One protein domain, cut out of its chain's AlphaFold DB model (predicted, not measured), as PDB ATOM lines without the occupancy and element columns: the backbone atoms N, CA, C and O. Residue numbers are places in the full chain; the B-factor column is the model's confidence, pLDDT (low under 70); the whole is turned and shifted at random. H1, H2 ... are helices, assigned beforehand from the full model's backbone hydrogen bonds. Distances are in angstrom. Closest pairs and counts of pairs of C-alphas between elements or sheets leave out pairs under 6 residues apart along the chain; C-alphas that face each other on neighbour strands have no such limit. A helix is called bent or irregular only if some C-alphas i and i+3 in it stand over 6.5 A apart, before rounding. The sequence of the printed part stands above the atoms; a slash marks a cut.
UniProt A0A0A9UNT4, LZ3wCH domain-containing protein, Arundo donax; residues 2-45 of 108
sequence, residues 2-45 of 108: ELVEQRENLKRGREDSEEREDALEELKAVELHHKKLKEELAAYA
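This is residues 2 to 45 of the 108 residues of the protein "LZ3wCH domain-containing protein" of Arundo donax (UniProt A0A0A9UNT4). A short helix, H1, and a long straight helix, H2, form the unequal arms of a wide-open V, with the link of residues 12 to 17 continuing the short arm to the corner; the arms do not fold back on each other and there is no core. The printed part has 44 residues, with two named helices in the order H1, H2 and no named strand, and its class is all helix. It is extended, with a radius of gyration of the C-alphas of 17.3 A and spans of 53 by 23 by 10 A, H2 making most of the length.

H1, residues 2 to 11, and H2, residues 18 to 43, are apart, with no C-alpha of the one within 8 A of the other. Residues 2 to 45 stand free: no C-alphas 8 or more residues apart along the chain come within 10 A. In H1 and H2 every O i to N i+4 pair is within hydrogen-bond range.

H1 begins with C-alpha 2 at (-19.631, 22.676, -21.053) and measures 14.6 A from first to last C-alpha. H2 measures 37.8 A, from C-alpha 18 at (-24.352, 39.911, 1.714) to C-alpha 43 at (-50.141, 63.392, -12.909). Neither helix is bent.

The two C-alphas farthest apart, those of Glu 2 and Tyr 44, are 53.9 A apart. The printed part has no cut, and the six-residue link is short. Its mean pLDDT is 91.2, and no printed residue of this model is under 70.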
ATOM      1  N   GLU A   2     -19.381  21.327 -20.512       86.25
ATOM      2  CA  GLU A   2     -19.631  22.676 -21.053       86.25
ATOM      3  C   GLU A   2     -20.643  23.532 -20.259       86.25
ATOM      4  O   GLU A   2     -20.341  24.661 -19.891       86.25
ATOM      5  N   LEU A   3     -21.806  22.982 -19.885       84.38
ATOM      6  CA  LEU A   3     -22.815  23.721 -19.102       84.38
ATOM      7  C   LEU A   3     -22.343  24.115 -17.690       84.38
ATOM      8  O   LEU A   3     -22.776  25.126 -17.143       84.38
ATOM      9  N   VAL A   4     -21.460  23.315 -17.085       87.44
ATOM     10  CA  VAL A   4     -20.909  23.608 -15.753       87.44
ATOM     11  C   VAL A   4     -19.882  24.730 -15.860       87.44
ATOM     12  O   VAL A   4     -19.906  25.655 -15.059       87.44
ATOM     13  N   GLU A   5     -19.038  24.693 -16.887       90.31
ATOM     14  CA  GLU A   5     -18.058  25.740 -17.173       90.31
ATOM     15  C   GLU A   5     -18.733  27.081 -17.509       90.31
ATOM     16  O   GLU A   5     -18.340  28.126 -16.994       90.31
ATOM     17  N   GLN A   6     -19.818  27.056 -18.287       87.94
ATOM     18  CA  GLN A   6     -20.637  28.241 -18.557       87.94
ATOM     19  C   GLN A   6     -21.262  28.826 -17.282       87.94
ATOM     20  O   GLN A   6     -21.246  30.043 -17.097       87.94
ATOM     21  N   ARG A   7     -21.770  27.979 -16.375       86.94
ATOM     22  CA  ARG A   7     -22.304  28.420 -15.076       86.94
ATOM     23  C   ARG A   7     -21.241  29.127 -14.239       86.94
ATOM     24  O   ARG A   7     -21.516  30.196 -13.703       86.94
ATOM     25  N   GLU A   8     -20.052  28.543 -14.119       86.94
ATOM     26  CA  GLU A   8     -18.958  29.140 -13.339       86.94
ATOM     27  C   GLU A   8     -18.494  30.471 -13.940       86.94
ATOM     28  O   GLU A   8     -18.306  31.448 -13.216       86.94
ATOM     29  N   ASN A   9     -18.418  30.562 -15.270       89.69
ATOM     30  CA  ASN A   9     -18.076  31.809 -15.954       89.69
ATOM     31  C   ASN A   9     -19.097  32.935 -15.708       89.69
ATOM     32  O   ASN A   9     -18.697  34.093 -15.606       89.69
ATOM     33  N   LEU A  10     -20.395  32.619 -15.583       86.94
ATOM     34  CA  LEU A  10     -21.452  33.598 -15.280       86.94
ATOM     35  C   LEU A  10     -21.459  34.071 -13.818       86.94
ATOM     36  O   LEU A  10     -21.981  35.152 -13.539       86.94
ATOM     37  N   LYS A  11     -20.922  33.266 -12.894       86.06
ATOM     38  CA  LYS A  11     -20.831  33.607 -11.467       86.06
ATOM     39  C   LYS A  11     -19.693  34.569 -11.153       86.06
ATOM     40  O   LYS A  11     -19.781  35.295 -10.170       86.06
ATOM     41  N   ARG A  12     -18.645  34.586 -11.975       85.94
ATOM     42  CA  ARG A  12     -17.488  35.461 -11.774       85.94
ATOM     43  C   ARG A  12     -17.904  36.938 -11.860       85.94
ATOM     44  O   ARG A  12     -18.396  37.372 -12.901       85.94
ATOM     45  N   GLY A  13     -17.699  37.700 -10.788       81.25
ATOM     46  CA  GLY A  13     -18.172  39.083 -10.626       81.25
ATOM     47  C   GLY A  13     -19.650  39.217 -10.219       81.25
ATOM     48  O   GLY A  13     -20.198  40.318 -10.239       81.25
ATOM     49  N   ARG A  14     -20.321  38.099  -9.916       86.00
ATOM     50  CA  ARG A  14     -21.700  38.003  -9.403       86.00
ATOM     51  C   ARG A  14     -21.773  36.983  -8.270       86.00
ATOM     52  O   ARG A  14     -22.783  36.298  -8.122       86.00
ATOM     53  N   GLU A  15     -20.675  36.843  -7.543       89.38
ATOM     54  CA  GLU A  15     -20.573  35.943  -6.412       89.38
ATOM     55  C   GLU A  15     -21.653  36.297  -5.388       89.38
ATOM     56  O   GLU A  15     -21.971  37.468  -5.174       89.38
ATOM     57  N   ASP A  16     -22.249  35.271  -4.788       88.44
ATOM     58  CA  ASP A  16     -23.243  35.476  -3.745       88.44
ATOM     59  C   ASP A  16     -22.526  36.018  -2.498       88.44
ATOM     60  O   ASP A  16     -21.651  35.357  -1.934       88.44
ATOM     61  N   SER A  17     -22.870  37.245  -2.109       93.00
ATOM     62  CA  SER A  17     -22.376  37.934  -0.917       93.00
ATOM     63  C   SER A  17     -23.496  38.773  -0.305       93.00
ATOM     64  O   SER A  17     -24.402  39.205  -1.021       93.00
ATOM     65  N   GLU A  18     -23.413  39.028   1.001       93.44
ATOM     66  CA  GLU A  18     -24.352  39.911   1.714       93.44
ATOM     67  C   GLU A  18     -24.368  41.312   1.079       93.44
ATOM     68  O   GLU A  18     -25.427  41.828   0.748       93.44
ATOM     69  N   GLU A  19     -23.192  41.860   0.746       92.31
ATOM     70  CA  GLU A  19     -23.066  43.153   0.053       92.31
ATOM     71  C   GLU A  19     -23.828  43.196  -1.283       92.31
ATOM     72  O   GLU A  19     -24.411  44.218  -1.650       92.31
ATOM     73  N   ARG A  20     -23.823  42.090  -2.041       92.06
ATOM     74  CA  ARG A  20     -24.544  41.997  -3.314       92.06
ATOM     75  C   ARG A  20     -26.051  41.907  -3.091       92.06
ATOM     76  O   ARG A  20     -26.801  42.468  -3.885       92.06
ATOM     77  N   GLU A  21     -26.486  41.175  -2.072       94.19
ATOM     78  CA  GLU A  21     -27.898  41.066  -1.709       94.19
ATOM     79  C   GLU A  21     -28.451  42.429  -1.274       94.19
ATOM     80  O   GLU A  21     -29.414  42.901  -1.881       94.19
ATOM     81  N   ASP A  22     -27.753  43.120  -0.370       95.44
ATOM     82  CA  ASP A  22     -28.100  44.463   0.103       95.44
ATOM     83  C   ASP A  22     -28.176  45.473  -1.055       95.44
ATOM     84  O   ASP A  22     -29.163  46.198  -1.203       95.44
ATOM     85  N   ALA A  23     -27.177  45.483  -1.946       94.88
ATOM     86  CA  ALA A  23     -27.167  46.376  -3.106       94.88
ATOM     87  C   ALA A  23     -28.316  46.086  -4.092       94.88
ATOM     88  O   ALA A  23     -28.849  47.000  -4.725       94.88
ATOM     89  N   LEU A  24     -28.716  44.818  -4.245       95.69
ATOM     90  CA  LEU A  24     -29.859  44.440  -5.079       95.69
ATOM     91  C   LEU A  24     -31.194  44.833  -4.438       95.69
ATOM     92  O   LEU A  24     -32.132  45.172  -5.164       95.69
ATOM     93  N   GLU A  25     -31.306  44.777  -3.112       97.06
ATOM     94  CA  GLU A  25     -32.479  45.273  -2.391       97.06
ATOM     95  C   GLU A  25     -32.599  46.794  -2.487       97.06
ATOM     96  O   GLU A  25     -33.673  47.300  -2.830       97.06
ATOM     97  N   GLU A  26     -31.498  47.521  -2.286       97.31
ATOM     98  CA  GLU A  26     -31.453  48.976  -2.440       97.31
ATOM     99  C   GLU A  26     -31.815  49.389  -3.870       97.31
ATOM    100  O   GLU A  26     -32.668  50.258  -4.068       97.31
ATOM    101  N   LEU A  27     -31.250  48.713  -4.876       97.38
ATOM    102  CA  LEU A  27     -31.576  48.969  -6.278       97.38
ATOM    103  C   LEU A  27     -33.080  48.821  -6.536       97.38
ATOM    104  O   LEU A  27     -33.694  49.721  -7.108       97.38
ATOM    105  N   LYS A  28     -33.699  47.729  -6.068       97.81
ATOM    106  CA  LYS A  28     -35.150  47.513  -6.213       97.81
ATOM    107  C   LYS A  28     -35.961  48.604  -5.520       97.81
ATOM    108  O   LYS A  28     -36.974  49.052  -6.061       97.81
ATOM    109  N   ALA A  29     -35.547  49.024  -4.326       98.00
ATOM    110  CA  ALA A  29     -36.226  50.077  -3.579       98.00
ATOM    111  C   ALA A  29     -36.160  51.424  -4.317       98.00
ATOM    112  O   ALA A  29     -37.186  52.095  -4.472       98.00
ATOM    113  N   VAL A  30     -34.983  51.786  -4.838       98.00
ATOM    114  CA  VAL A  30     -34.769  53.014  -5.616       98.00
ATOM    115  C   VAL A  30     -35.537  52.972  -6.934       98.00
ATOM    116  O   VAL A  30     -36.205  53.948  -7.274       98.00
ATOM    117  N   GLU A  31     -35.517  51.854  -7.662       98.12
ATOM    118  CA  GLU A  31     -36.285  51.687  -8.902       98.12
ATOM    119  C   GLU A  31     -37.790  51.854  -8.660       98.12
ATOM    120  O   GLU A  31     -38.470  52.559  -9.416       98.12
ATOM    121  N   LEU A  32     -38.312  51.266  -7.577       98.06
ATOM    122  CA  LEU A  32     -39.713  51.408  -7.193       98.06
ATOM    123  C   LEU A  32     -40.056  52.857  -6.827       98.06
ATOM    124  O   LEU A  32     -41.091  53.370  -7.257       98.06
ATOM    125  N   HIS A  33     -39.202  53.531  -6.056       97.56
ATOM    126  CA  HIS A  33     -39.406  54.930  -5.684       97.56
ATOM    127  C   HIS A  33     -39.354  55.850  -6.909       97.56
ATOM    128  O   HIS A  33     -40.192  56.736  -7.070       97.56
ATOM    129  N   HIS A  34     -38.390  55.636  -7.799       97.38
ATOM    130  CA  HIS A  34     -38.249  56.409  -9.024       97.38
ATOM    131  C   HIS A  34     -39.458  56.221  -9.950       97.38
ATOM    132  O   HIS A  34     -39.944  57.193 -10.530       97.38
ATOM    133  N   LYS A  35     -39.993  54.996 -10.051       97.50
ATOM    134  CA  LYS A  35     -41.233  54.736 -10.789       97.50
ATOM    135  C   LYS A  35     -42.410  55.534 -10.215       97.50
ATOM    136  O   LYS A  35     -43.093  56.205 -10.983       97.50
ATOM    137  N   LYS A  36     -42.601  55.521  -8.892       96.75
ATOM    138  CA  LYS A  36     -43.666  56.290  -8.224       96.75
ATOM    139  C   LYS A  36     -43.542  57.793  -8.479       96.75
ATOM    140  O   LYS A  36     -44.513  58.419  -8.881       96.75
ATOM    141  N   LEU A  37     -42.340  58.355  -8.336       95.31
ATOM    142  CA  LEU A  37     -42.100  59.778  -8.610       95.31
ATOM    143  C   LEU A  37     -42.404  60.155 -10.062       95.31
ATOM    144  O   LEU A  37     -42.932  61.231 -10.319       95.31
ATOM    145  N   LYS A  38     -42.083  59.281 -11.024       93.81
ATOM    146  CA  LYS A  38     -42.432  59.514 -12.431       93.81
ATOM    147  C   LYS A  38     -43.940  59.503 -12.667       93.81
ATOM    148  O   LYS A  38     -44.420  60.325 -13.440       93.81
ATOM    149  N   GLU A  39     -44.664  58.590 -12.028       93.88
ATOM    150  CA  GLU A  39     -46.129  58.531 -12.103       93.88
ATOM    151  C   GLU A  39     -46.765  59.784 -11.477       93.88
ATOM    152  O   GLU A  39     -47.657  60.378 -12.076       93.88
ATOM    153  N   GLU A  40     -46.254  60.243 -10.330       90.06
ATOM    154  CA  GLU A  40     -46.696  61.486  -9.689       90.06
ATOM    155  C   GLU A  40     -46.404  62.713 -10.560       90.06
ATOM    156  O   GLU A  40     -47.304  63.504 -10.816       90.06
ATOM    157  N   LEU A  41     -45.183  62.858 -11.085       85.94
ATOM    158  CA  LEU A  41     -44.839  63.964 -11.986       85.94
ATOM    159  C   LEU A  41     -45.722  63.990 -13.237       85.94
ATOM    160  O   LEU A  41     -46.140  65.063 -13.661       85.94
ATOM    161  N   ALA A  42     -46.035  62.824 -13.810       85.81
ATOM    162  CA  ALA A  42     -46.940  62.733 -14.950       85.81
ATOM    163  C   ALA A  42     -48.364  63.191 -14.598       85.81
ATOM    164  O   ALA A  42     -49.011  63.835 -15.419       85.81
ATOM    165  N   ALA A  43     -48.838  62.920 -13.377       84.69
ATOM    166  CA  ALA A  43     -50.141  63.392 -12.909       84.69
ATOM    167  C   ALA A  43     -50.218  64.927 -12.779       84.69
ATOM    168  O   ALA A  43     -51.306  65.489 -12.869       84.69
ATOM    169  N   TYR A  44     -49.077  65.603 -12.606       80.94
ATOM    170  CA  TYR A  44     -48.979  67.067 -12.537       80.94
ATOM    171  C   TYR A  44     -48.438  67.705 -13.824       80.94
ATOM    172  O   TYR A  44     -48.115  68.892 -13.816       80.94
ATOM    173  N   ALA A  45     -48.337  66.959 -14.928       74.50
ATOM    174  CA  ALA A  45     -47.785  67.478 -16.180       74.50
ATOM    175  C   ALA A  45     -48.562  68.702 -16.709       74.50
ATOM    176  O   ALA A  45     -47.955  69.644 -17.211       74.50
TER     177      ALA A  45